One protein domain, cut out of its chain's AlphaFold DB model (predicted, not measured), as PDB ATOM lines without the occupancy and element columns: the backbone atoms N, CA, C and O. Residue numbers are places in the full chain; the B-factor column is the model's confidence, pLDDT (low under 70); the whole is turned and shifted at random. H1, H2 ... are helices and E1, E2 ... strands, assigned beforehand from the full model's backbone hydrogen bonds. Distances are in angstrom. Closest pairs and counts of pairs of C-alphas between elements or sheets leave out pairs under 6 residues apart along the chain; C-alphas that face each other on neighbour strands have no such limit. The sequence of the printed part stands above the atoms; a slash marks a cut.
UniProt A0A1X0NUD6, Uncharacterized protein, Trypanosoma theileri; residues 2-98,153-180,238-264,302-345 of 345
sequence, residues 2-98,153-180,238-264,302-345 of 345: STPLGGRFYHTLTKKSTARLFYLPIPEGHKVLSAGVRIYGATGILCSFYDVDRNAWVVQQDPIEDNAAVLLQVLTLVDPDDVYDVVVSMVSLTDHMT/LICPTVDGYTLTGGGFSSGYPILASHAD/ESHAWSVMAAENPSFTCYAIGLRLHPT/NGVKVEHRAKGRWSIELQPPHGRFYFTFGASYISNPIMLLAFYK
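AT A GLANCE: This is residues 2 to 98, 153 to 180, 238 to 264 and 302 to 345 of the 345 residues of an uncharacterized protein of Trypanosoma theileri (UniProt A0A1X0NUD6). A six-stranded sheet, curled like part of a barrel, and a three-stranded sheet lie face to face as a sandwich, and a small three-stranded sheet, E11 E12 E13, sits beside the first residue of E8 and the end of E10. The large sheet runs E2 E5 E4 E8 E10 E7 and its partner E1 E6 E3; E9 runs beside E8, and the two four-residue helices lie far from the middle, H2 directly after E7. The printed part has 196 residues with two named helices and 13 named strands, in the order H1 E1 E2 E3 E4 E5 E6 E7 H2 E8 E9 E10 E11 E12 E13; it is mostly strand, and the three sheets are antiparallel. The whole is compact and rounded, with a radius of gyration of the C-alphas of 16.4 A and spans of 48 by 43 by 34 A.

HOW THE PARTS SIT: H1, residues 5 to 8, only grazes the sheet of E11, residues 304 to 309, E12, residues 313 to 318, and E13, residues 323 to 327; its closest C-alpha pair with E13 is Gly 6 and Gly 323, 5.1 A. E1, residues 10 to 17, is the antiparallel neighbour of E6, residues 69 to 78, with N 13 and O 74 2.8 A apart. On the other side of E6 is E3, residues 30 to 40, with N 36 and O 73 2.8 A apart; E3 bends by 70 degrees at residue 33. In the large sheet, E2, residues 21 to 25, is an edge strand beside E5, residues 56 to 63, with N 24 and O 57 2.8 A apart. E4, residues 43 to 51, forms a hairpin with E5, with N 46 and O 60 2.9 A apart. E8, residues 162 to 174, is the antiparallel neighbour of E4, with N 170 and O 46 2.8 A apart, and bends by 119 degrees at residue 171. E10, residues 253 to 261, is the antiparallel neighbour of E8, with N 255 and O 167 2.9 A apart. E7, residues 84 to 92, is the other edge strand, with N 87 and O 258 2.9 A apart, and runs into H2, residues 93 to 96. The best planes of the sandwich's two sheets are 14 degrees apart; the closest C-alphas of E3 and E8 are those of Ser 34 and Gly 165, 4.2 A. E9, residues 243 to 247, pairs with no named strand, but its residues 243 to 244 pair with residues 153 to 154. E11, E12 and E13 form a meander, each strand the antiparallel neighbour of the one before, with N 307 and O 315 2.9 A apart and N 316 and O 325 3.0 A apart. H1 and H2 are too short for an O i to N i+4 pair, and the single O i to N i+3 pair of each is not within hydrogen-bond range.

IN THESE COORDINATES: E1 begins at C-alpha 10 (41.839, 31.877, -38.342) and is 23.1 A long. E6 is 28.4 A, E3 27.9 A, E10 26.9 A, E7 26.5 A and E8 25.9 A long. E8 begins at C-alpha 162 (31.324, 34.632, -25.366), and E13 ends at C-alpha 327 (40.054, 22.971, -34.068).

THE WHOLE: The two C-alphas farthest apart are those of Ser 2 and Thr 98, 57.4 A. Three cuts leave out residues 99 to 152, 181 to 237 and 265 to 301, with C-alpha gaps of 16.7 A, 21.1 A and 12.0 A. Of the links printed whole, none is long. The mean pLDDT of the printed part is 73.4, and 64 residues are under 70, among them residues 171 to 180, 238 to 248 and 329 to 345.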
ATOM      1  N   SER A   2      36.321  23.058 -51.771       29.75
ATOM      2  CA  SER A   2      36.274  24.415 -51.221       29.75
ATOM      3  C   SER A   2      36.897  24.409 -49.827       29.75
ATOM      4  O   SER A   2      36.426  23.715 -48.929       29.75
ATOM      5  N   THR A   3      37.973  25.166 -49.633       39.38
ATOM      6  CA  THR A   3      38.402  25.544 -48.283       39.38
ATOM      7  C   THR A   3      37.229  26.257 -47.606       39.38
ATOM      8  O   THR A   3      36.666  27.165 -48.227       39.38
ATOM      9  N   PRO A   4      36.820  25.868 -46.386       49.22
ATOM     10  CA  PRO A   4      35.798  26.612 -45.660       49.22
ATOM     11  C   PRO A   4      36.251  28.072 -45.562       49.22
ATOM     12  O   PRO A   4      37.413  28.327 -45.241       49.22
ATOM     13  N   LEU A   5      35.360  29.015 -45.887       48.81
ATOM     14  CA  LEU A   5      35.656  30.454 -45.997       48.81
ATOM     15  C   LEU A   5      36.415  31.019 -44.779       48.81
ATOM     16  O   LEU A   5      37.208  31.940 -44.935       48.81
ATOM     17  N   GLY A   6      36.258  30.402 -43.602       52.75
ATOM     18  CA  GLY A   6      36.952  30.792 -42.377       52.75
ATOM     19  C   GLY A   6      38.457  30.536 -42.347       52.75
ATOM     20  O   GLY A   6      39.161  31.259 -41.659       52.75
ATOM     21  N   GLY A   7      39.013  29.598 -43.122       61.06
ATOM     22  CA  GLY A   7      40.452  29.278 -43.048       61.06
ATOM     23  C   GLY A   7      41.402  30.444 -43.369       61.06
ATOM     24  O   GLY A   7      42.592  30.337 -43.106       61.06
ATOM     25  N   ARG A   8      40.889  31.543 -43.938       76.00
ATOM     26  CA  ARG A   8      41.640  32.780 -44.203       76.00
ATOM     27  C   ARG A   8      41.723  33.729 -43.009       76.00
ATOM     28  O   ARG A   8      42.578  34.600 -43.013       76.00
ATOM     29  N   PHE A   9      40.815  33.590 -42.049       85.50
ATOM     30  CA  PHE A   9      40.697  34.496 -40.909       85.50
ATOM     31  C   PHE A   9      41.206  33.870 -39.614       85.50
ATOM     32  O   PHE A   9      41.512  34.591 -38.678       85.50
ATOM     33  N   TYR A  10      41.322  32.545 -39.534       88.88
ATOM     34  CA  TYR A  10      41.839  31.877 -38.342       88.88
ATOM     35  C   TYR A  10      43.250  31.358 -38.576       88.88
ATOM     36  O   TYR A  10      43.498  30.621 -39.531       88.88
ATOM     37  N   HIS A  11      44.155  31.689 -37.660       90.19
ATOM     38  CA  HIS A  11      45.545  31.257 -37.711       90.19
ATOM     39  C   HIS A  11      45.935  30.528 -36.430       90.19
ATOM     40  O   HIS A  11      45.661  30.992 -35.321       90.19
ATOM     41  N   THR A  12      46.613  29.390 -36.585       89.69
ATOM     42  CA  THR A  12      47.238  28.669 -35.472       89.69
ATOM     43  C   THR A  12      48.732  28.956 -35.465       89.69
ATOM     44  O   THR A  12      49.473  28.472 -36.320       89.69
ATOM     45  N   LEU A  13      49.181  29.719 -34.476       91.44
ATOM     46  CA  LEU A  13      50.595  29.942 -34.206       91.44
ATOM     47  C   LEU A  13      51.112  28.808 -33.327       91.44
ATOM     48  O   LEU A  13      50.431  28.386 -32.392       91.44
ATOM     49  N   THR A  14      52.305  28.290 -33.614       91.50
ATOM     50  CA  THR A  14      52.874  27.172 -32.851       91.50
ATOM     51  C   THR A  14      54.310  27.447 -32.446       91.50
ATOM     52  O   THR A  14      55.083  28.019 -33.213       91.50
ATOM     53  N   LYS A  15      54.678  27.032 -31.232       92.88
ATOM     54  CA  LYS A  15      56.049  27.131 -30.731       92.88
ATOM     55  C   LYS A  15      56.377  25.949 -29.837       92.88
ATOM     56  O   LYS A  15      55.715  25.740 -28.825       92.88
ATOM     57  N   LYS A  16      57.414  25.194 -30.204       91.44
ATOM     58  CA  LYS A  16      58.019  24.167 -29.350       91.44
ATOM     59  C   LYS A  16      59.249  24.750 -28.661       91.44
ATOM     60  O   LYS A  16      60.073  25.366 -29.331       91.44
ATOM     61  N   SER A  17      59.378  24.560 -27.354       90.38
ATOM     62  CA  SER A  17      60.487  25.104 -26.569       90.38
ATOM     63  C   SER A  17      60.859  24.194 -25.400       90.38
ATOM     64  O   SER A  17      59.985  23.647 -24.733       90.38
ATOM     65  N   THR A  18      62.158  24.068 -25.136       88.44
ATOM     66  CA  THR A  18      62.728  23.460 -23.918       88.44
ATOM     67  C   THR A  18      63.070  24.509 -22.853       88.44
ATOM     68  O   THR A  18      63.443  24.163 -21.738       88.44
ATOM     69  N   ALA A  19      62.956  25.805 -23.169       87.94
ATOM     70  CA  ALA A  19      63.274  26.873 -22.225       87.94
ATOM     71  C   ALA A  19      62.269  26.910 -21.059       87.94
ATOM     72  O   ALA A  19      61.066  26.748 -21.284       87.94
ATOM     73  N   ARG A  20      62.754  27.198 -19.840       87.50
ATOM     74  CA  ARG A  20      61.920  27.364 -18.628       87.50
ATOM     75  C   ARG A  20      60.864  28.466 -18.783       87.50
ATOM     76  O   ARG A  20      59.772  28.339 -18.249       87.50
ATOM     77  N   LEU A  21      61.167  29.518 -19.540       90.62
ATOM     78  CA  LEU A  21      60.253  30.612 -19.865       90.62
ATOM     79  C   LEU A  21      60.389  30.942 -21.349       90.62
ATOM     80  O   LEU A  21      61.504  31.090 -21.854       90.62
ATOM     81  N   PHE A  22      59.270  31.074 -22.053       93.69
ATOM     82  CA  PHE A  22      59.281  31.569 -23.422       93.69
ATOM     83  C   PHE A  22      58.014  32.344 -23.772       93.69
ATOM     84  O   PHE A  22      56.941  32.135 -23.211       93.69
ATOM     85  N   TYR A  23      58.168  33.210 -24.769       94.75
ATOM     86  CA  TYR A  23      57.113  34.055 -25.313       94.75
ATOM     87  C   TYR A  23      56.787  33.630 -26.741       94.75
ATOM     88  O   TYR A  23      57.694  33.284 -27.507       94.75
ATOM     89  N   LEU A  24      55.516  33.678 -27.116       96.00
ATOM     90  CA  LEU A  24      55.057  33.598 -28.497       96.00
ATOM     91  C   LEU A  24      54.386  34.930 -28.856       96.00
ATOM     92  O   LEU A  24      53.234  35.133 -28.474       96.00
ATOM     93  N   PRO A  25      55.100  35.840 -29.545       96.38
ATOM     94  CA  PRO A  25      54.526  37.099 -30.004       96.38
ATOM     95  C   PRO A  25      53.334  36.849 -30.924       96.38
ATOM     96  O   PRO A  25      53.399  35.981 -31.801       96.38
ATOM     97  N   ILE A  26      52.262  37.610 -30.725       94.69
ATOM     98  CA  ILE A  26      51.080  37.586 -31.578       94.69
ATOM     99  C   ILE A  26      51.246  38.687 -32.635       94.69
ATOM    100  O   ILE A  26      51.566  39.820 -32.277       94.69
ATOM    101  N   PRO A  27      51.096  38.387 -33.939       92.88
ATOM    102  CA  PRO A  27      51.233  39.407 -34.971       92.88
ATOM    103  C   PRO A  27      50.188  40.515 -34.807       92.88
ATOM    104  O   PRO A  27      49.070  40.270 -34.356       92.88
ATOM    105  N   GLU A  28      50.531  41.733 -35.216       88.81
ATOM    106  CA  GLU A  28      49.573  42.841 -35.238       88.81
ATOM    107  C   GLU A  28      48.343  42.503 -36.103       88.81
ATOM    108  O   GLU A  28      48.411  41.708 -37.048       88.81
ATOM    109  N   GLY A  29      47.186  43.059 -35.735       86.62
ATOM    110  CA  GLY A  29      45.900  42.770 -36.385       86.62
ATOM    111  C   GLY A  29      45.320  41.381 -36.083       86.62
ATOM    112  O   GLY A  29      44.275  41.027 -36.630       86.62
ATOM    113  N   HIS A  30      45.976  40.588 -35.227       91.94
ATOM    114  CA  HIS A  30      45.459  39.304 -34.764       91.94
ATOM    115  C   HIS A  30      44.902  39.417 -33.345       91.94
ATOM    116  O   HIS A  30      45.523  39.979 -32.449       91.94
ATOM    117  N   LYS A  31      43.740  38.807 -33.132       92.31
ATOM    118  CA  LYS A  31      43.035  38.709 -31.857       92.31
ATOM    119  C   LYS A  31      43.176  37.299 -31.305       92.31
ATOM    120  O   LYS A  31      42.872  36.329 -31.998       92.31
ATOM    121  N   VAL A  32      43.661  37.156 -30.074       91.56
ATOM    122  CA  VAL A  32      43.810  35.837 -29.440       91.56
ATOM    123  C   VAL A  32      42.438  35.298 -29.057       91.56
ATOM    124  O   VAL A  32      41.663  35.981 -28.399       91.56
ATOM    125  N   LEU A  33      42.154  34.059 -29.460       88.25
ATOM    126  CA  LEU A  33      40.919  33.363 -29.099       88.25
ATOM    127  C   LEU A  33      41.171  32.328 -28.007       88.25
ATOM    128  O   LEU A  33      40.421  32.205 -27.047       88.25
ATOM    129  N   SER A  34      42.215  31.519 -28.178       85.50
ATOM    130  CA  SER A  34      42.424  30.341 -27.343       85.50
ATOM    131  C   SER A  34      43.845  29.819 -27.473       85.50
ATOM    132  O   SER A  34      44.499  30.065 -28.488       85.50
ATOM    133  N   ALA A  35      44.311  29.038 -26.505       84.50
ATOM    134  CA  ALA A  35      45.565  28.313 -26.634       84.50
ATOM    135  C   ALA A  35      45.507  26.935 -25.980       84.50
ATOM    136  O   ALA A  35      44.700  26.667 -25.095       84.50
ATOM    137  N   GLY A  36      46.415  26.068 -26.415       80.88
ATOM    138  CA  GLY A  36      46.626  24.749 -25.848       80.88
ATOM    139  C   GLY A  36      48.107  24.464 -25.663       80.88
ATOM    140  O   GLY A  36      48.938  24.825 -26.502       80.88
ATOM    141  N   VAL A  37      48.424  23.784 -24.565       77.56
ATOM    142  CA  VAL A  37      49.784  23.400 -24.197       77.56
ATOM    143  C   VAL A  37      49.901  21.881 -24.258       77.56
ATOM    144  O   VAL A  37      49.106  21.142 -23.682       77.56
ATOM    145  N   ARG A  38      50.907  21.388 -24.975       78.88
ATOM    146  CA  ARG A  38      51.256  19.968 -25.000       78.88
ATOM    147  C   ARG A  38      52.645  19.777 -24.421       78.88
ATOM    148  O   ARG A  38      53.581  20.476 -24.801       78.88
ATOM    149  N   ILE A  39      52.759  18.801 -23.535       73.88
ATOM    150  CA  ILE A  39      53.985  18.490 -22.813       73.88
ATOM    151  C   ILE A  39      54.673  17.284 -23.455       73.88
ATOM    152  O   ILE A  39      54.015  16.354 -23.917       73.88
ATOM    153  N   TYR A  40      56.001  17.320 -23.495       76.50
ATOM    154  CA  TYR A  40      56.876  16.234 -23.913       76.50
ATOM    155  C   TYR A  40      57.933  16.002 -22.828       76.50
ATOM    156  O   TYR A  40      58.659  16.934 -22.483       76.50
ATOM    157  N   GLY A  41      58.037  14.767 -22.331       69.00
ATOM    158  CA  GLY A  41      58.867  14.429 -21.166       69.00
ATOM    159  C   GLY A  41      58.225  14.850 -19.841       69.00
ATOM    160  O   GLY A  41      57.098  15.353 -19.815       69.00
ATOM    161  N   ALA A  42      58.931  14.645 -18.733       66.00
ATOM    162  CA  ALA A  42      58.470  15.086 -17.421       66.00
ATOM    163  C   ALA A  42      58.736  16.593 -17.233       66.00
ATOM    164  O   ALA A  42      59.872  17.034 -17.061       66.00
ATOM    165  N   THR A  43      57.682  17.406 -17.264       65.19
ATOM    166  CA  THR A  43      57.715  18.846 -16.955       65.19
ATOM    167  C   THR A  43      56.348  19.266 -16.435       65.19
ATOM    168  O   THR A  43      55.326  18.706 -16.842       65.19
ATOM    169  N   GLY A  44      56.322  20.208 -15.498       69.44
ATOM    170  CA  GLY A  44      55.083  20.823 -15.031       69.44
ATOM    171  C   GLY A  44      54.923  22.234 -15.592       69.44
ATOM    172  O   GLY A  44      55.911  22.914 -15.860       69.44
ATOM    173  N   ILE A  45      53.684  22.690 -15.777       75.00
ATOM    174  CA  ILE A  45      53.416  24.047 -16.276       75.00
ATOM    175  C   ILE A  45      53.086  24.945 -15.092       75.00
ATOM    176  O   ILE A  45      52.159  24.664 -14.337       75.00
ATOM    177  N   LEU A  46      53.857  26.017 -14.934       78.44
ATOM    178  CA  LEU A  46      53.654  27.030 -13.897       78.44
ATOM    179  C   LEU A  46      52.681  28.105 -14.371       78.44
ATOM    180  O   LEU A  46      51.790  28.506 -13.630       78.44
ATOM    181  N   CYS A  47      52.807  28.546 -15.621       84.69
ATOM    182  CA  CYS A  47      51.860  29.486 -16.201       84.69
ATOM    183  C   CYS A  47      51.706  29.285 -17.709       84.69
ATOM    184  O   CYS A  47      52.622  28.841 -18.407       84.69
ATOM    185  N   SER A  48      50.520  29.622 -18.202       87.75
ATOM    186  CA  SER A  48      50.204  29.722 -19.620       87.75
ATOM    187  C   SER A  48      49.063  30.716 -19.779       87.75
ATOM    188  O   SER A  48      47.915  30.369 -19.497       87.75
ATOM    189  N   PHE A  49      49.362  31.937 -20.215       89.19
ATOM    190  CA  PHE A  49      48.372  33.007 -20.347       89.19
ATOM    191  C   PHE A  49      48.743  33.996 -21.457       89.19
ATOM    192  O   PHE A  49      49.880  34.032 -21.934       89.19
ATOM    193  N   TYR A  50      47.762  34.798 -21.868       90.75
ATOM    194  CA  TYR A  50      47.956  35.886 -22.818       90.75
ATOM    195  C   TYR A  50      48.282  37.189 -22.078       90.75
ATOM    196  O   TYR A  50      47.476  37.667 -21.282       90.75
ATOM    197  N   ASP A  51      49.465  37.744 -22.339       91.19
ATOM    198  CA  ASP A  51      49.909  39.046 -21.844       91.19
ATOM    199  C   ASP A  51      49.509  40.117 -22.870       91.19
ATOM    200  O   ASP A  51      50.078  40.191 -23.965       91.19
ATOM    201  N   VAL A  52      48.489  40.905 -22.516       88.81
ATOM    202  CA  VAL A  52      47.912  41.950 -23.375       88.81
ATOM    203  C   VAL A  52      48.918  43.074 -23.619       88.81
ATOM    204  O   VAL A  52      49.037  43.538 -24.751       88.81
ATOM    205  N   ASP A  53      49.688  43.461 -22.599       90.50
ATOM    206  CA  ASP A  53      50.647  44.567 -22.682       90.50
ATOM    207  C   ASP A  53      51.801  44.234 -23.632       90.50
ATOM    208  O   ASP A  53      52.301  45.090 -24.363       90.50
ATOM    209  N   ARG A  54      52.228  42.966 -23.645       90.81
ATOM    210  CA  ARG A  54      53.285  42.475 -24.543       90.81
ATOM    211  C   ARG A  54      52.769  41.948 -25.876       90.81
ATOM    212  O   ARG A  54      53.591  41.565 -26.710       90.81
ATOM    213  N   ASN A  55      51.450  41.876 -26.056       92.81
ATOM    214  CA  ASN A  55      50.798  41.214 -27.183       92.81
ATOM    215  C   ASN A  55      51.422  39.829 -27.473       92.81
ATOM    216  O   ASN A  55      51.839  39.509 -28.590       92.81
ATOM    217  N   ALA A  56      51.585  39.017 -26.426       94.88
ATOM    218  CA  ALA A  56      52.299  37.748 -26.508       94.88
ATOM    219  C   ALA A  56      51.684  36.692 -25.593       94.88
ATOM    220  O   ALA A  56      51.239  36.975 -24.484       94.88
ATOM    221  N   TRP A  57      51.721  35.437 -26.033       94.31
ATOM    222  CA  TRP A  57      51.425  34.320 -25.145       94.31
ATOM    223  C   TRP A  57      52.669  33.943 -24.345       94.31
ATOM    224  O   TRP A  57      53.741  33.715 -24.918       94.31
ATOM    225  N   VAL A  58      52.525  33.853 -23.027       93.44
ATOM    226  CA  VAL A  58      53.599  33.523 -22.089       93.44
ATOM    227  C   VAL A  58      53.419  32.092 -21.614       93.44
ATOM    228  O   VAL A  58      52.315  31.693 -21.252       93.44
ATOM    229  N   VAL A  59      54.504  31.316 -21.607       90.56
ATOM    230  CA  VAL A  59      54.536  29.995 -20.975       90.56
ATOM    231  C   VAL A  59      55.757  29.888 -20.083       90.56
ATOM    232  O   VAL A  59      56.887  30.086 -20.540       90.56
ATOM    233  N   GLN A  60      55.522  29.500 -18.833       88.00
ATOM    234  CA  GLN A  60      56.558  29.106 -17.890       88.00
ATOM    235  C   GLN A  60      56.365  27.642 -17.505       88.00
ATOM    236  O   GLN A  60      55.273  27.213 -17.128       88.00
ATOM    237  N   GLN A  61      57.448  26.879 -17.586       82.06
ATOM    238  CA  GLN A  61      57.497  25.468 -17.246       82.06
ATOM    239  C   GLN A  61      58.607  25.181 -16.233       82.06
ATOM    240  O   GLN A  61      59.603  25.900 -16.145       82.06
ATOM    241  N   ASP A  62      58.428  24.089 -15.508       75.56
ATOM    242  CA  ASP A  62      59.334  23.551 -14.504       75.56
ATOM    243  C   ASP A  62      59.773  22.143 -14.951       75.56
ATOM    244  O   ASP A  62      59.102  21.153 -14.626       75.56
ATOM    245  N   PRO A  63      60.832  22.046 -15.782       69.56
ATOM    246  CA  PRO A  63      61.277  20.781 -16.353       69.56
ATOM    247  C   PRO A  63      61.854  19.866 -15.270       69.56
ATOM    248  O   PRO A  63      62.634  20.300 -14.425       69.56
ATOM    249  N   ILE A  64      61.455  18.593 -15.305       65.31
ATOM    250  CA  ILE A  64      61.935  17.531 -14.406       65.31
ATOM    251  C   ILE A  64      62.994  16.677 -15.118       65.31
ATOM    252  O   ILE A  64      63.954  16.244 -14.488       65.31
ATOM    253  N   GLU A  65      62.823  16.435 -16.418       67.81
ATOM    254  CA  GLU A  65      63.760  15.684 -17.261       67.81
ATOM    255  C   GLU A  65      64.578  16.598 -18.183       67.81
ATOM    256  O   GLU A  65      64.079  17.600 -18.709       67.81
ATOM    257  N   ASP A  66      65.816  16.184 -18.461       65.44
ATOM    258  CA  ASP A  66      66.632  16.779 -19.516       65.44
ATOM    259  C   ASP A  66      65.914  16.650 -20.868       65.44
ATOM    260  O   ASP A  66      65.485  15.570 -21.272       65.44
ATOM    261  N   ASN A  67      65.819  17.762 -21.601       75.38
ATOM    262  CA  ASN A  67      65.084  17.898 -22.868       75.38
ATOM    263  C   ASN A  67      63.552  17.885 -22.763       75.38
ATOM    264  O   ASN A  67      62.888  17.836 -23.807       75.38
ATOM    265  N   ALA A  68      62.979  17.982 -21.558       76.56
ATOM    266  CA  ALA A  68      61.548  18.213 -21.435       76.56
ATOM    267  C   ALA A  68      61.154  19.487 -22.202       76.56
ATOM    268  O   ALA A  68      61.837  20.516 -22.165       76.56
ATOM    269  N   ALA A  69      60.078  19.390 -22.977       81.31
ATOM    270  CA  ALA A  69      59.688  20.420 -23.919       81.31
ATOM    271  C   ALA A  69      58.186  20.648 -23.901       81.31
ATOM    272  O   ALA A  69      57.386  19.741 -23.687       81.31
ATOM    273  N   VAL A  70      57.808  21.868 -24.244       83.56
ATOM    274  CA  VAL A  70      56.420  22.283 -24.364       83.56
ATOM    275  C   VAL A  70      56.156  22.740 -25.787       83.56
ATOM    276  O   VAL A  70      56.917  23.527 -26.344       83.56
ATOM    277  N   LEU A  71      55.071  22.243 -26.378       85.81
ATOM    278  CA  LEU A  71      54.481  22.771 -27.600       85.81
ATOM    279  C   LEU A  71      53.264  23.612 -27.232       85.81
ATOM    280  O   LEU A  71      52.245  23.089 -26.788       85.81
ATOM    281  N   LEU A  72      53.374  24.909 -27.470       89.31
ATOM    282  CA  LEU A  72      52.272  25.850 -27.409       89.31
ATOM    283  C   LEU A  72      51.610  25.953 -28.787       89.31
ATOM    284  O   LEU A  72      52.302  26.089 -29.800       89.31
ATOM    285  N   GLN A  73      50.281  25.931 -28.815       88.94
ATOM    286  CA  GLN A  73      49.473  26.281 -29.980       88.94
ATOM    287  C   GLN A  73      48.515  27.406 -29.587       88.94
ATOM    288  O   GLN A  73      47.738  27.225 -28.657       88.94
ATOM    289  N   VAL A  74      48.548  28.537 -30.288       89.81
ATOM    290  CA  VAL A  74      47.650  29.679 -30.056       89.81
ATOM    291  C   VAL A  74      46.773  29.869 -31.283       89.81
ATOM    292  O   VAL A  74      47.274  30.007 -32.398       89.81
ATOM    293  N   LEU A  75      45.461  29.857 -31.077       89.69
ATOM    294  CA  LEU A  75      44.463  30.182 -32.079       89.69
ATOM    295  C   LEU A  75      44.179  31.683 -32.053       89.69
ATOM    296  O   LEU A  75      43.851  32.253 -31.011       89.69
ATOM    297  N   THR A  76      44.265  32.295 -33.224       92.69
ATOM    298  CA  THR A  76      44.065  33.725 -33.432       92.69
ATOM    299  C   THR A  76      43.062  33.987 -34.549       92.69
ATOM    300  O   THR A  76      42.886  33.151 -35.439       92.69
ATOM    301  N   LEU A  77      42.418  35.148 -34.485       92.50
ATOM    302  CA  LEU A  77      41.517  35.707 -35.481       92.50
ATOM    303  C   LEU A  77      42.182  36.916 -36.141       92.50
ATOM    304  O   LEU A  77      42.557  37.854 -35.449       92.50
ATOM    305  N   VAL A  78      42.295  36.915 -37.460       91.62
ATOM    306  CA  VAL A  78      42.626  38.093 -38.262       91.62
ATOM    307  C   VAL A  78      41.344  38.887 -38.439       91.62
ATOM    308  O   VAL A  78      40.422  38.426 -39.113       91.62
ATOM    309  N   ASP A  79      41.297  40.056 -37.812       86.50
ATOM    310  CA  ASP A  79      40.131  40.937 -37.792       86.50
ATOM    311  C   ASP A  79      40.535  42.325 -38.313       86.50
ATOM    312  O   ASP A  79      40.797  43.234 -37.522       86.50
ATOM    313  N   PRO A  80      40.686  42.479 -39.641       81.06
ATOM    314  CA  PRO A  80      41.237  43.696 -40.237       81.06
ATOM    315  C   PRO A  80      40.294  44.895 -40.104       81.06
ATOM    316  O   PRO A  80      40.755  46.033 -40.106       81.06
ATOM    317  N   ASP A  81      38.993  44.630 -39.986       84.25
ATOM    318  CA  ASP A  81      37.942  45.638 -39.852       84.25
ATOM    319  C   ASP A  81      37.622  45.941 -38.375       84.25
ATOM    320  O   ASP A  81      36.694  46.695 -38.090       84.25
ATOM    321  N   ASP A  82      38.383  45.341 -37.448       85.94
ATOM    322  CA  ASP A  82      38.269  45.506 -35.999       85.94
ATOM    323  C   ASP A  82      36.840  45.278 -35.476       85.94
ATOM    324  O   ASP A  82      36.382  45.977 -34.587       85.94
ATOM    325  N   VAL A  83      36.094  44.310 -36.022       87.44
ATOM    326  CA  VAL A  83      34.663  44.151 -35.697       87.44
ATOM    327  C   VAL A  83      34.397  43.404 -34.385       87.44
ATOM    328  O   VAL A  83      33.249  43.370 -33.933       87.44
ATOM    329  N   TYR A  84      35.412  42.791 -33.765       89.50
ATOM    330  CA  TYR A  84      35.264  42.024 -32.522       89.50
ATOM    331  C   TYR A  84      36.018  42.601 -31.318       89.50
ATOM    332  O   TYR A  84      37.238  42.663 -31.304       89.50
ATOM    333  N   ASP A  85      35.333  42.846 -30.211       90.25
ATOM    334  CA  ASP A  85      35.983  43.111 -28.928       90.25
ATOM    335  C   ASP A  85      36.586  41.826 -28.337       90.25
ATOM    336  O   ASP A  85      35.892  40.808 -28.225       90.25
ATOM    337  N   VAL A  86      37.845  41.886 -27.885       88.88
ATOM    338  CA  VAL A  86      38.470  40.852 -27.039       88.88
ATOM    339  C   VAL A  86      38.654  41.398 -25.635       88.88
ATOM    340  O   VAL A  86      39.196  42.485 -25.450       88.88
ATOM    341  N   VAL A  87      38.261  40.611 -24.639       87.94
ATOM    342  CA  VAL A  87      38.494  40.915 -23.228       87.94
ATOM    343  C   VAL A  87      39.246  39.772 -22.561       87.94
ATOM    344  O   VAL A  87      38.999  38.600 -22.847       87.94
ATOM    345  N   VAL A  88      40.142  40.118 -21.641       86.69
ATOM    346  CA  VAL A  88      40.756  39.169 -20.713       86.69
ATOM    347  C   VAL A  88      40.236  39.485 -19.319       86.69
ATOM    348  O   VAL A  88      40.316  40.628 -18.875       86.69
ATOM    349  N   SER A  89      39.687  38.482 -18.643       84.25
ATOM    350  CA  SER A  89      39.258  38.585 -17.248       84.25
ATOM    351  C   SER A  89      40.027  37.601 -16.384       84.25
ATOM    352  O   SER A  89      40.462  36.560 -16.874       84.25
ATOM    353  N   MET A  90      40.202  37.936 -15.110       84.19
ATOM    354  CA  MET A  90      41.079  37.231 -14.182       84.19
ATOM    355  C   MET A  90      40.391  37.041 -12.829       84.19
ATOM    356  O   MET A  90      39.719  37.950 -12.352       84.19
ATOM    357  N   VAL A  91      40.584  35.869 -12.221       80.50
ATOM    358  CA  VAL A  91      40.198  35.560 -10.834       80.50
ATOM    359  C   VAL A  91      41.399  34.955 -10.126       80.50
ATOM    360  O   VAL A  91      42.013  34.014 -10.641       80.50
ATOM    361  N   SER A  92      41.724  35.486  -8.952       83.69
ATOM    362  CA  SER A  92      42.757  34.956  -8.069       83.69
ATOM    363  C   SER A  92      42.143  34.123  -6.951       83.69
ATOM    364  O   SER A  92      41.049  34.405  -6.466       83.69
ATOM    365  N   LEU A  93      42.890  33.127  -6.476       79.62
ATOM    366  CA  LEU A  93      42.530  32.380  -5.275       79.62
ATOM    367  C   LEU A  93      42.365  33.293  -4.051       79.62
ATOM    368  O   LEU A  93      41.485  33.086  -3.219       79.62
ATOM    369  N   THR A  94      43.195  34.329  -3.968       81.19
ATOM    370  CA  THR A  94      43.246  35.249  -2.829       81.19
ATOM    371  C   THR A  94      42.073  36.220  -2.767       81.19
ATOM    372  O   THR A  94      41.872  36.832  -1.724       81.19
ATOM    373  N   ASP A  95      41.284  36.367  -3.838       80.12
ATOM    374  CA  ASP A  95      40.192  37.355  -3.915       80.12
ATOM    375  C   ASP A  95      39.083  37.107  -2.875       80.12
ATOM    376  O   ASP A  95      38.257  37.981  -2.598       80.12
ATOM    377  N   HIS A  96      39.039  35.904  -2.302       71.44
ATOM    378  CA  HIS A  96      38.026  35.473  -1.337       71.44
ATOM    379  C   HIS A  96      38.617  34.982  -0.012       71.44
ATOM    380  O   HIS A  96      37.892  34.407   0.800       71.44
ATOM    381  N   MET A  97      39.915  35.199   0.201       78.56
ATOM    382  CA  MET A  97      40.625  34.788   1.407       78.56
ATOM    383  C   MET A  97      40.808  35.964   2.362       78.56
ATOM    384  O   MET A  97      40.939  37.118   1.954       78.56
ATOM    385  N   THR A  98      40.840  35.664   3.653       83.81
ATOM    386  CA  THR A  98      41.254  36.616   4.685       83.81
ATOM    387  C   THR A  98      42.766  36.848   4.634       83.81
ATOM    388  O   THR A  98      43.526  36.003   4.161       83.81
ATOM    389  N   LEU A 153      39.562  26.675  -9.229       60.75
ATOM    390  CA  LEU A 153      39.052  28.017  -9.509       60.75
ATOM    391  C   LEU A 153      38.121  27.980 -10.713       60.75
ATOM    392  O   LEU A 153      38.491  27.492 -11.782       60.75
ATOM    393  N   ILE A 154      36.917  28.519 -10.526       66.62
ATOM    394  CA  ILE A 154      35.959  28.744 -11.606       66.62
ATOM    395  C   ILE A 154      36.424  29.970 -12.385       66.62
ATOM    396  O   ILE A 154      36.705  31.020 -11.809       66.62
ATOM    397  N   CYS A 155      36.511  29.832 -13.701       66.25
ATOM    398  CA  CYS A 155      37.017  30.902 -14.541       66.25
ATOM    399  C   CYS A 155      36.016  32.052 -14.636       66.25
ATOM    400  O   CYS A 155      34.807  31.804 -14.708       66.25
ATOM    401  N   PRO A 156      36.504  33.304 -14.650       69.88
ATOM    402  CA  PRO A 156      35.629  34.460 -14.663       69.88
ATOM    403  C   PRO A 156      34.762  34.492 -15.916       69.88
ATOM    404  O   PRO A 156      35.227  34.252 -17.031       69.88
ATOM    405  N   THR A 157      33.507  34.877 -15.727       70.25
ATOM    406  CA  THR A 157      32.608  35.258 -16.813       70.25
ATOM    407  C   THR A 157      32.634  36.770 -16.990       70.25
ATOM    408  O   THR A 157      32.751  37.512 -16.015       70.25
ATOM    409  N   VAL A 158      32.507  37.237 -18.231       71.88
ATOM    410  CA  VAL A 158      32.354  38.664 -18.536       71.88
ATOM    411  C   VAL A 158      31.026  38.858 -19.246       71.88
ATOM    412  O   VAL A 158      30.800  38.279 -20.311       71.88
ATOM    413  N   ASP A 159      30.152  39.671 -18.658       77.94
ATOM    414  CA  ASP A 159      28.813  39.906 -19.189       77.94
ATOM    415  C   ASP A 159      28.864  40.428 -20.629       77.94
ATOM    416  O   ASP A 159      29.586  41.368 -20.969       77.94
ATOM    417  N   GLY A 160      28.074  39.794 -21.496       79.50
ATOM    418  CA  GLY A 160      27.991  40.138 -22.913       79.50
ATOM    419  C   GLY A 160      29.120  39.583 -23.789       79.50
ATOM    420  O   GLY A 160      29.064  39.792 -24.997       79.50
ATOM    421  N   TYR A 161      30.101  38.860 -23.239       83.69
ATOM    422  CA  TYR A 161      31.154  38.197 -24.015       83.69
ATOM    423  C   TYR A 161      30.948  36.684 -24.074       83.69
ATOM    424  O   TYR A 161      30.563  36.049 -23.095       83.69
ATOM    425  N   THR A 162      31.262  36.087 -25.223       82.88
ATOM    426  CA  THR A 162      31.324  34.632 -25.366       82.88
ATOM    427  C   THR A 162      32.745  34.170 -25.052       82.88
ATOM    428  O   THR A 162      33.697  34.631 -25.682       82.88
ATOM    429  N   LEU A 163      32.912  33.253 -24.096       79.31
ATOM    430  CA  LEU A 163      34.233  32.719 -23.757       79.31
ATOM    431  C   LEU A 163      34.780  31.846 -24.894       79.31
ATOM    432  O   LEU A 163      34.095  30.956 -25.392       79.31
ATOM    433  N   THR A 164      36.027  32.095 -25.288       78.44
ATOM    434  CA  THR A 164      36.708  31.407 -26.403       78.44
ATOM    435  C   THR A 164      37.979  30.674 -25.974       78.44
ATOM    436  O   THR A 164      38.401  29.722 -26.640       78.44
ATOM    437  N   GLY A 165      38.526  31.006 -24.802       77.38
ATOM    438  CA  GLY A 165      39.672  30.312 -24.222       77.38
ATOM    439  C   GLY A 165      40.037  30.825 -22.837       77.38
ATOM    440  O   GLY A 165      39.275  31.565 -22.210       77.38
ATOM    441  N   GLY A 166      41.223  30.439 -22.375       78.50
ATOM    442  CA  GLY A 166      41.751  30.899 -21.105       78.50
ATOM    443  C   GLY A 166      43.151  30.401 -20.788       78.50
ATOM    444  O   GLY A 166      43.809  29.767 -21.613       78.50
ATOM    445  N   GLY A 167      43.604  30.734 -19.587       80.56
ATOM    446  CA  GLY A 167      44.943  30.452 -19.099       80.56
ATOM    447  C   GLY A 167      45.012  30.395 -17.579       80.56
ATOM    448  O   GLY A 167      44.012  30.596 -16.889       80.56
ATOM    449  N   PHE A 168      46.206  30.146 -17.053       83.56
ATOM    450  CA  PHE A 168      46.468  30.190 -15.616       83.56
ATOM    451  C   PHE A 168      47.872  30.695 -15.305       83.56
ATOM    452  O   PHE A 168      48.778  30.647 -16.143       83.56
ATOM    453  N   SER A 169      48.050  31.099 -14.055       84.06
ATOM    454  CA  SER A 169      49.341  31.304 -13.413       84.06
ATOM    455  C   SER A 169      49.315  30.637 -12.044       84.06
ATOM    456  O   SER A 169      48.296  30.670 -11.362       84.06
ATOM    457  N   SER A 170      50.401  29.976 -11.667       78.00
ATOM    458  CA  SER A 170      50.532  29.261 -10.405       78.00
ATOM    459  C   SER A 170      51.985  29.288  -9.947       78.00
ATOM    460  O   SER A 170      52.913  29.140 -10.743       78.00
ATOM    461  N   GLY A 171      52.183  29.426  -8.638       69.94
ATOM    462  CA  GLY A 171      53.494  29.276  -8.005       69.94
ATOM    463  C   GLY A 171      53.960  27.820  -7.951       69.94
ATOM    464  O   GLY A 171      55.152  27.568  -7.786       69.94
ATOM    465  N   TYR A 172      53.037  26.869  -8.137       68.75
ATOM    466  CA  TYR A 172      53.332  25.443  -8.234       68.75
ATOM    467  C   TYR A 172      53.036  24.873  -9.610       68.75
ATOM    468  O   TYR A 172      52.086  25.313 -10.265       68.75
ATOM    469  N   PRO A 173      53.798  23.852 -10.039       64.81
ATOM    470  CA  PRO A 173      53.543  23.212 -11.310       64.81
ATOM    471  C   PRO A 173      52.174  22.544 -11.289       64.81
ATOM    472  O   PRO A 173      51.904  21.675 -10.461       64.81
ATOM    473  N   ILE A 174      51.329  22.938 -12.230       64.56
ATOM    474  CA  ILE A 174      50.090  22.233 -12.506       64.56
ATOM    475  C   ILE A 174      50.459  20.995 -13.314       64.56
ATOM    476  O   ILE A 174      51.123  21.079 -14.353       64.56
ATOM    477  N   LEU A 175      50.065  19.836 -12.796       50.47
ATOM    478  CA  LEU A 175      50.171  18.562 -13.491       50.47
ATOM    479  C   LEU A 175      48.853  18.311 -14.221       50.47
ATOM    480  O   LEU A 175      47.786  18.647 -13.709       50.47
ATOM    481  N   ALA A 176      48.919  17.732 -15.423       43.72
ATOM    482  CA  ALA A 176      47.721  17.300 -16.129       43.72
ATOM    483  C   ALA A 176      46.983  16.275 -15.259       43.72
ATOM    484  O   ALA A 176      47.386  15.117 -15.198       43.72
ATOM    485  N   SER A 177      45.899  16.677 -14.598       35.94
ATOM    486  CA  SER A 177      44.874  15.708 -14.232       35.94
ATOM    487  C   SER A 177      44.263  15.206 -15.533       35.94
ATOM    488  O   SER A 177      44.009  16.006 -16.441       35.94
ATOM    489  N   HIS A 178      44.006  13.901 -15.645       31.17
ATOM    490  CA  HIS A 178      43.098  13.421 -16.679       31.17
ATOM    491  C   HIS A 178      41.813  14.250 -16.621       31.17
ATOM    492  O   HIS A 178      41.311  14.559 -15.536       31.17
ATOM    493  N   ALA A 179      41.320  14.664 -17.789       29.38
ATOM    494  CA  ALA A 179      39.986  15.226 -17.925       29.38
ATOM    495  C   ALA A 179      38.977  14.080 -17.777       29.38
ATOM    496  O   ALA A 179      38.290  13.726 -18.733       29.38
ATOM    497  N   ASP A 180      38.949  13.456 -16.600       26.47
ATOM    498  CA  ASP A 180      37.895  12.524 -16.255       26.47
ATOM    499  C   ASP A 180      36.658  13.354 -15.944       26.47
ATOM    500  O   ASP A 180      36.636  14.258 -15.105       26.47
ATOM    501  N   GLU A 238      23.183  27.782 -16.140       33.44
ATOM    502  CA  GLU A 238      23.768  28.112 -17.439       33.44
ATOM    503  C   GLU A 238      25.276  27.876 -17.387       33.44
ATOM    504  O   GLU A 238      26.074  28.765 -17.102       33.44
ATOM    505  N   SER A 239      25.643  26.625 -17.626       41.06
ATOM    506  CA  SER A 239      27.003  26.120 -17.730       41.06
ATOM    507  C   SER A 239      27.825  26.847 -18.812       41.06
ATOM    508  O   SER A 239      27.832  26.480 -19.983       41.06
ATOM    509  N   HIS A 240      28.532  27.904 -18.422       44.22
ATOM    510  CA  HIS A 240      29.456  28.621 -19.312       44.22
ATOM    511  C   HIS A 240      30.875  28.723 -18.743       44.22
ATOM    512  O   HIS A 240      31.747  29.300 -19.386       44.22
ATOM    513  N   ALA A 241      31.129  28.171 -17.555       47.50
ATOM    514  CA  ALA A 241      32.406  28.305 -16.866       47.50
ATOM    515  C   ALA A 241      33.195  26.986 -16.858       47.50
ATOM    516  O   ALA A 241      32.634  25.903 -16.696       47.50
ATOM    517  N   TRP A 242      34.510  27.092 -17.038       55.22
ATOM    518  CA  TRP A 242      35.478  26.003 -16.885       55.22
ATOM    519  C   TRP A 242      36.269  26.203 -15.591       55.22
ATOM    520  O   TRP A 242      36.260  27.298 -15.021       55.22
ATOM    521  N   SER A 243      36.934  25.155 -15.109       55.25
ATOM    522  CA  SER A 243      37.693  25.214 -13.858       55.25
ATOM    523  C   SER A 243      39.105  24.665 -14.001       55.25
ATOM    524  O   SER A 243      39.313  23.667 -14.694       55.25
ATOM    525  N   VAL A 244      40.063  25.281 -13.310       58.66
ATOM    526  CA  VAL A 244      41.456  24.810 -13.244       58.66
ATOM    527  C   VAL A 244      41.741  24.292 -11.847       58.66
ATOM    528  O   VAL A 244      41.441  24.971 -10.869       58.66
ATOM    529  N   MET A 245      42.351  23.110 -11.775       58.59
ATOM    530  CA  MET A 245      42.805  22.504 -10.529       58.59
ATOM    531  C   MET A 245      44.311  22.704 -10.366       58.59
ATOM    532  O   MET A 245      45.079  22.367 -11.268       58.59
ATOM    533  N   ALA A 246      44.729  23.227  -9.218       63.31
ATOM    534  CA  ALA A 246      46.132  23.389  -8.846       63.31
ATOM    535  C   ALA A 246      46.335  23.067  -7.363       63.31
ATOM    536  O   ALA A 246      45.378  23.034  -6.591       63.31
ATOM    537  N   ALA A 247      47.589  22.858  -6.958       64.69
ATOM    538  CA  ALA A 247      47.933  22.858  -5.540       64.69
ATOM    539  C   ALA A 247      47.605  24.230  -4.933       64.69
ATOM    540  O   ALA A 247      47.885  25.260  -5.559       64.69
ATOM    541  N   GLU A 248      47.030  24.243  -3.734       67.25
ATOM    542  CA  GLU A 248      46.662  25.464  -3.026       67.25
ATOM    543  C   GLU A 248      47.876  26.387  -2.855       67.25
ATOM    544  O   GLU A 248      48.847  26.067  -2.166       67.25
ATOM    545  N   ASN A 249      47.846  27.541  -3.527       71.94
ATOM    546  CA  ASN A 249      48.893  28.548  -3.414       71.94
ATOM    547  C   ASN A 249      48.353  29.950  -3.660       71.94
ATOM    548  O   ASN A 249      47.494  30.126  -4.523       71.94
ATOM    549  N   PRO A 250      48.891  30.962  -2.967       73.81
ATOM    550  CA  PRO A 250      48.352  32.316  -3.014       73.81
ATOM    551  C   PRO A 250      48.571  32.985  -4.379       73.81
ATOM    552  O   PRO A 250      47.912  33.961  -4.699       73.81
ATOM    553  N   SER A 251      49.476  32.460  -5.207       79.06
ATOM    554  CA  SER A 251      49.710  32.944  -6.571       79.06
ATOM    555  C   SER A 251      48.863  32.239  -7.634       79.06
ATOM    556  O   SER A 251      49.122  32.423  -8.823       79.06
ATOM    557  N   PHE A 252      47.901  31.398  -7.239       80.75
ATOM    558  CA  PHE A 252      47.059  30.706  -8.203       80.75
ATOM    559  C   PHE A 252      45.997  31.640  -8.777       80.75
ATOM    560  O   PHE A 252      45.186  32.224  -8.057       80.75
ATOM    561  N   THR A 253      45.997  31.761 -10.097       83.06
ATOM    562  CA  THR A 253      45.143  32.682 -10.837       83.06
ATOM    563  C   THR A 253      44.656  32.028 -12.121       83.06
ATOM    564  O   THR A 253      45.425  31.370 -12.826       83.06
ATOM    565  N   CYS A 254      43.383  32.239 -12.447       80.88
ATOM    566  CA  CYS A 254      42.752  31.783 -13.682       80.88
ATOM    567  C   CYS A 254      42.339  32.965 -14.554       80.88
ATOM    568  O   CYS A 254      41.873  33.987 -14.051       80.88
ATOM    569  N   TYR A 255      42.473  32.799 -15.869       82.06
ATOM    570  CA  TYR A 255      42.197  33.834 -16.860       82.06
ATOM    571  C   TYR A 255      41.226  33.319 -17.908       82.06
ATOM    572  O   TYR A 255      41.439  32.231 -18.433       82.06
ATOM    573  N   ALA A 256      40.236  34.118 -18.286       81.50
ATOM    574  CA  ALA A 256      39.316  33.823 -19.376       81.50
ATOM    575  C   ALA A 256      39.464  34.844 -20.508       81.50
ATOM    576  O   ALA A 256      39.629  36.036 -20.258       81.50
ATOM    577  N   ILE A 257      39.374  34.367 -21.750       84.94
ATOM    578  CA  ILE A 257      39.354  35.191 -22.960       84.94
ATOM    579  C   ILE A 257      37.925  35.209 -23.495       84.94
ATOM    580  O   ILE A 257      37.378  34.173 -23.885       84.94
ATOM    581  N   GLY A 258      37.325  36.393 -23.506       85.31
ATOM    582  CA  GLY A 258      36.002  36.649 -24.057       85.31
ATOM    583  C   GLY A 258      36.093  37.338 -25.413       85.31
ATOM    584  O   GLY A 258      36.926  38.217 -25.609       85.31
ATOM    585  N   LEU A 259      35.205  36.962 -26.329       87.06
ATOM    586  CA  LEU A 259      35.042  37.597 -27.632       87.06
ATOM    587  C   LEU A 259      33.597  38.071 -27.797       87.06
ATOM    588  O   LEU A 259      32.654  37.344 -27.470       87.06
ATOM    589  N   ARG A 260      33.415  39.270 -28.343       89.12
ATOM    590  CA  ARG A 260      32.096  39.833 -28.632       89.12
ATOM    591  C   ARG A 260      32.120  40.566 -29.964       89.12
ATOM    592  O   ARG A 260      33.064  41.277 -30.256       89.12
ATOM    593  N   LEU A 261      31.072  40.409 -30.766       88.38
ATOM    594  CA  LEU A 261      30.880  41.246 -31.950       88.38
ATOM    595  C   LEU A 261      30.503  42.663 -31.504       88.38
ATOM    596  O   LEU A 261      29.609  42.810 -30.668       88.38
ATOM    597  N   HIS A 262      31.137  43.687 -32.070       82.88
ATOM    598  CA  HIS A 262      30.745  45.062 -31.801       82.88
ATOM    599  C   HIS A 262      29.248  45.259 -32.071       82.88
ATOM    600  O   HIS A 262      28.740  44.844 -33.119       82.88
ATOM    601  N   PRO A 263      28.518  45.927 -31.165       66.00
ATOM    602  CA  PRO A 263      27.203  46.420 -31.510       66.00
ATOM    603  C   PRO A 263      27.393  47.476 -32.601       66.00
ATOM    604  O   PRO A 263      27.919  48.556 -32.339       66.00
ATOM    605  N   THR A 264      26.980  47.172 -33.835       59.34
ATOM    606  CA  THR A 264      26.857  48.202 -34.872       59.34
ATOM    607  C   THR A 264      26.052  49.360 -34.288       59.34
ATOM    608  O   THR A 264      24.979  49.093 -33.730       59.34
ATOM    609  N   ASN A 302      24.744  37.582 -29.633       60.94
ATOM    610  CA  ASN A 302      26.191  37.406 -29.589       60.94
ATOM    611  C   ASN A 302      26.566  36.692 -30.889       60.94
ATOM    612  O   ASN A 302      26.354  35.489 -31.023       60.94
ATOM    613  N   GLY A 303      27.079  37.423 -31.882       73.75
ATOM    614  CA  GLY A 303      27.523  36.883 -33.179       73.75
ATOM    615  C   GLY A 303      28.664  35.852 -33.112       73.75
ATOM    616  O   GLY A 303      29.242  35.527 -34.145       73.75
ATOM    617  N   VAL A 304      28.982  35.357 -31.913       81.75
ATOM    618  CA  VAL A 304      30.036  34.406 -31.574       81.75
ATOM    619  C   VAL A 304      29.397  33.183 -30.922       81.75
ATOM    620  O   VAL A 304      28.756  33.300 -29.874       81.75
ATOM    621  N   LYS A 305      29.606  32.001 -31.502       82.56
ATOM    622  CA  LYS A 305      29.167  30.716 -30.942       82.56
ATOM    623  C   LYS A 305      30.358  29.790 -30.764       82.56
ATOM    624  O   LYS A 305      31.165  29.645 -31.678       82.56
ATOM    625  N   VAL A 306      30.433  29.124 -29.618       75.19
ATOM    626  CA  VAL A 306      31.453  28.111 -29.335       75.19
ATOM    627  C   VAL A 306      30.757  26.782 -29.073       75.19
ATOM    628  O   VAL A 306      29.811  26.718 -28.295       75.19
ATOM    629  N   GLU A 307      31.193  25.722 -29.749       73.31
ATOM    630  CA  GLU A 307      30.632  24.375 -29.594       73.31
ATOM    631  C   GLU A 307      31.742  23.366 -29.281       73.31
ATOM    632  O   GLU A 307      32.737  23.277 -30.008       73.31
ATOM    633  N   HIS A 308      31.531  22.544 -28.250       66.75
ATOM    634  CA  HIS A 308      32.302  21.322 -28.026       66.75
ATOM    635  C   HIS A 308      31.695  20.151 -28.803       66.75
ATOM    636  O   HIS A 308      30.475  19.979 -28.862       66.75
ATOM    637  N   ARG A 309      32.546  19.296 -29.365       65.75
ATOM    638  CA  ARG A 309      32.176  18.067 -30.068       65.75
ATOM    639  C   ARG A 309      32.998  16.896 -29.550       65.75
ATOM    640  O   ARG A 309      34.109  17.051 -29.053       65.75
ATOM    641  N   ALA A 310      32.461  15.691 -29.733       63.09
ATOM    642  CA  ALA A 310      33.124  14.456 -29.331       63.09
ATOM    643  C   ALA A 310      34.576  14.370 -29.841       63.09
ATOM    644  O   ALA A 310      34.894  14.837 -30.940       63.09
ATOM    645  N   LYS A 311      35.426  13.688 -29.061       64.38
ATOM    646  CA  LYS A 311      36.862  13.483 -29.337       64.38
ATOM    647  C   LYS A 311      37.699  14.772 -29.265       64.38
ATOM    648  O   LYS A 311      38.629  14.933 -30.054       64.38
ATOM    649  N   GLY A 312      37.350  15.688 -28.356       63.66
ATOM    650  CA  GLY A 312      38.115  16.916 -28.097       63.66
ATOM    651  C   GLY A 312      38.124  17.905 -29.265       63.66
ATOM    652  O   GLY A 312      39.065  18.684 -29.413       63.66
ATOM    653  N   ARG A 313      37.109  17.841 -30.138       70.31
ATOM    654  CA  ARG A 313      36.948  18.781 -31.251       70.31
ATOM    655  C   ARG A 313      36.128  19.967 -30.796       70.31
ATOM    656  O   ARG A 313      35.103  19.810 -30.148       70.31
ATOM    657  N   TRP A 314      36.528  21.137 -31.243       76.12
ATOM    658  CA  TRP A 314      35.897  22.398 -30.920       76.12
ATOM    659  C   TRP A 314      35.537  23.134 -32.197       76.12
ATOM    660  O   TRP A 314      36.148  22.913 -33.249       76.12
ATOM    661  N   SER A 315      34.557  24.023 -32.107       80.75
ATOM    662  CA  SER A 315      34.359  25.041 -33.125       80.75
ATOM    663  C   SER A 315      34.035  26.397 -32.547       80.75
ATOM    664  O   SER A 315      33.260  26.488 -31.600       80.75
ATOM    665  N   ILE A 316      34.581  27.427 -33.185       83.19
ATOM    666  CA  ILE A 316      34.178  28.819 -33.013       83.19
ATOM    667  C   ILE A 316      33.499  29.234 -34.315       83.19
ATOM    668  O   ILE A 316      34.038  29.031 -35.404       83.19
ATOM    669  N   GLU A 317      32.289  29.759 -34.215       85.38
ATOM    670  CA  GLU A 317      31.544  30.334 -35.323       85.38
ATOM    671  C   GLU A 317      31.342  31.817 -35.085       85.38
ATOM    672  O   GLU A 317      30.804  32.230 -34.060       85.38
ATOM    673  N   LEU A 318      31.767  32.586 -36.075       87.00
ATOM    674  CA  LEU A 318      31.658  34.028 -36.127       87.00
ATOM    675  C   LEU A 318      30.751  34.429 -37.290       87.00
ATOM    676  O   LEU A 318      30.584  33.674 -38.257       87.00
ATOM    677  N   GLN A 319      30.179  35.630 -37.217       84.19
ATOM    678  CA  GLN A 319      29.388  36.167 -38.320       84.19
ATOM    679  C   GLN A 319      30.237  36.313 -39.597       84.19
ATOM    680  O   GLN A 319      31.467  36.457 -39.522       84.19
ATOM    681  N   PRO A 320      29.605  36.257 -40.789       77.06
ATOM    682  CA  PRO A 320      30.290  36.531 -42.047       77.06
ATOM    683  C   PRO A 320      31.122  37.822 -41.973       77.06
ATOM    684  O   PRO A 320      30.675  38.784 -41.354       77.06
ATOM    685  N   PRO A 321      32.320  37.853 -42.583       77.31
ATOM    686  CA  PRO A 321      32.889  36.848 -43.494       77.31
ATOM    687  C   PRO A 321      33.632  35.680 -42.812       77.31
ATOM    688  O   PRO A 321      34.018  34.727 -43.489       77.31
ATOM    689  N   HIS A 322      33.816  35.727 -41.492       84.12
ATOM    690  CA  HIS A 322      34.701  34.836 -40.737       84.12
ATOM    691  C   HIS A 322      34.208  33.385 -40.696       84.12
ATOM    692  O   HIS A 322      34.988  32.445 -40.838       84.12
ATOM    693  N   GLY A 323      32.899  33.182 -40.538       84.81
ATOM    694  CA  GLY A 323      32.288  31.856 -40.540       84.81
ATOM    695  C   GLY A 323      32.803  30.940 -39.423       84.81
ATOM    696  O   GLY A 323      33.279  31.386 -38.377       84.81
ATOM    697  N   ARG A 324      32.677  29.627 -39.640       85.81
ATOM    698  CA  ARG A 324      32.969  28.598 -38.634       85.81
ATOM    699  C   ARG A 324      34.342  27.965 -38.831       85.81
ATOM    700  O   ARG A 324      34.663  27.485 -39.920       85.81
ATOM    701  N   PHE A 325      35.103  27.888 -37.747       83.38
ATOM    702  CA  PHE A 325      36.394  27.224 -37.672       83.38
ATOM    703  C   PHE A 325      36.342  26.044 -36.713       83.38
ATOM    704  O   PHE A 325      35.751  26.135 -35.640       83.38
ATOM    705  N   TYR A 326      36.969  24.941 -37.113       82.94
ATOM    706  CA  TYR A 326      37.080  23.730 -36.310       82.94
ATOM    707  C   TYR A 326      38.522  23.538 -35.877       82.94
ATOM    708  O   TYR A 326      39.426  23.591 -36.710       82.94
ATOM    709  N   PHE A 327      38.728  23.240 -34.602       74.44
ATOM    710  CA  PHE A 327      40.054  22.971 -34.068       74.44
ATOM    711  C   PHE A 327      40.038  21.852 -33.044       74.44
ATOM    712  O   PHE A 327      39.017  21.488 -32.465       74.44
ATOM    713  N   THR A 328      41.217  21.297 -32.836       70.44
ATOM    714  CA  THR A 328      41.516  20.368 -31.759       70.44
ATOM    715  C   THR A 328      42.800  20.857 -31.143       70.44
ATOM    716  O   THR A 328      43.826  20.896 -31.826       70.44
ATOM    717  N   PHE A 329      42.764  21.187 -29.866       62.31
ATOM    718  CA  PHE A 329      43.989  21.169 -29.090       62.31
ATOM    719  C   PHE A 329      44.215  19.709 -28.683       62.31
ATOM    720  O   PHE A 329      43.265  18.988 -28.399       62.31
ATOM    721  N   GLY A 330      45.444  19.206 -28.782       49.66
ATOM    722  CA  GLY A 330      45.775  17.934 -28.137       49.66
ATOM    723  C   GLY A 330      45.075  16.651 -28.633       49.66
ATOM    724  O   GLY A 330      44.802  15.789 -27.811       49.66
ATOM    725  N   ALA A 331      44.861  16.432 -29.937       33.12
ATOM    726  CA  ALA A 331      44.500  15.095 -30.437       33.12
ATOM    727  C   ALA A 331      45.753  14.206 -30.602       33.12
ATOM    728  O   ALA A 331      46.546  14.403 -31.523       33.12
ATOM    729  N   SER A 332      45.955  13.240 -29.708       33.62
ATOM    730  CA  SER A 332      46.702  12.005 -29.988       33.62
ATOM    731  C   SER A 332      46.312  10.944 -28.963       33.62
ATOM    732  O   SER A 332      46.060  11.283 -27.815       33.62
ATOM    733  N   TYR A 333      46.301   9.674 -29.365       34.47
ATOM    734  CA  TYR A 333      46.030   8.469 -28.558       34.47
ATOM    735  C   TYR A 333      47.002   8.236 -27.376       34.47
ATOM    736  O   TYR A 333      47.115   7.125 -26.875       34.47
ATOM    737  N   ILE A 334      47.733   9.268 -26.959       30.33
ATOM    738  CA  ILE A 334      48.730   9.242 -25.898       30.33
ATOM    739  C   ILE A 334      48.288  10.272 -24.863       30.33
ATOM    740  O   ILE A 334      48.180  11.468 -25.151       30.33
ATOM    741  N   SER A 335      47.996   9.766 -23.675       25.69
ATOM    742  CA  SER A 335      47.734  10.478 -22.433       25.69
ATOM    743  C   SER A 335      48.891  11.432 -22.114       25.69
ATOM    744  O   SER A 335      49.976  10.953 -21.811       25.69
ATOM    745  N   ASN A 336      48.683  12.754 -22.260       29.30
ATOM    746  CA  ASN A 336      49.331  13.870 -21.519       29.30
ATOM    747  C   ASN A 336      49.346  15.240 -22.250       29.30
ATOM    748  O   ASN A 336      50.394  15.881 -22.363       29.30
ATOM    749  N   PRO A 337      48.219  15.788 -22.735       30.64
ATOM    750  CA  PRO A 337      48.119  17.236 -22.875       30.64
ATOM    751  C   PRO A 337      47.603  17.868 -21.567       30.64
ATOM    752  O   PRO A 337      46.528  17.497 -21.098       30.64
ATOM    753  N   ILE A 338      48.302  18.878 -21.020       38.00
ATOM    754  CA  ILE A 338      47.645  19.903 -20.184       38.00
ATOM    755  C   ILE A 338      46.807  20.747 -21.144       38.00
ATOM    756  O   ILE A 338      47.204  21.814 -21.611       38.00
ATOM    757  N   MET A 339      45.647  20.214 -21.517       39.50
ATOM    758  CA  MET A 339      44.635  21.010 -22.187       39.50
ATOM    759  C   MET A 339      43.963  21.896 -21.150       39.50
ATOM    760  O   MET A 339      43.111  21.439 -20.396       39.50
ATOM    761  N   LEU A 340      44.299  23.181 -21.160       42.44
ATOM    762  CA  LEU A 340      43.514  24.223 -20.499       42.44
ATOM    763  C   LEU A 340      42.294  24.606 -21.322       42.44
ATOM    764  O   LEU A 340      42.081  25.769 -21.640       42.44
ATOM    765  N   LEU A 341      41.513  23.613 -21.729       36.19
ATOM    766  CA  LEU A 341      40.251  23.843 -22.410       36.19
ATOM    767  C   LEU A 341      39.297  22.744 -21.993       36.19
ATOM    768  O   LEU A 341      39.332  21.637 -22.528       36.19
ATOM    769  N   ALA A 342      38.432  23.060 -21.042       29.55
ATOM    770  CA  ALA A 342      37.280  22.229 -20.756       29.55
ATOM    771  C   ALA A 342      36.069  23.125 -20.512       29.55
ATOM    772  O   ALA A 342      35.629  23.297 -19.383       29.55
ATOM    773  N   PHE A 343      35.539  23.718 -21.587       31.27
ATOM    774  CA  PHE A 343      34.198  24.296 -21.552       31.27
ATOM    775  C   PHE A 343      33.203  23.165 -21.278       31.27
ATOM    776  O   PHE A 343      33.088  22.233 -22.080       31.27
ATOM    777  N   TYR A 344      32.501  23.235 -20.152       23.94
ATOM    778  CA  TYR A 344      31.358  22.370 -19.891       23.94
ATOM    779  C   TYR A 344      30.064  23.083 -20.289       23.94
ATOM    780  O   TYR A 344      29.953  24.299 -20.165       23.94
ATOM    781  N   LYS A 345      29.160  22.282 -20.857       25.03
ATOM    782  CA  LYS A 345      27.956  22.642 -21.613       25.03
ATOM    783  C   LYS A 345      26.787  23.066 -20.752       25.03
ATOM    784  O   LYS A 345      26.557  22.390 -19.720       25.03
TER     785      LYS A 345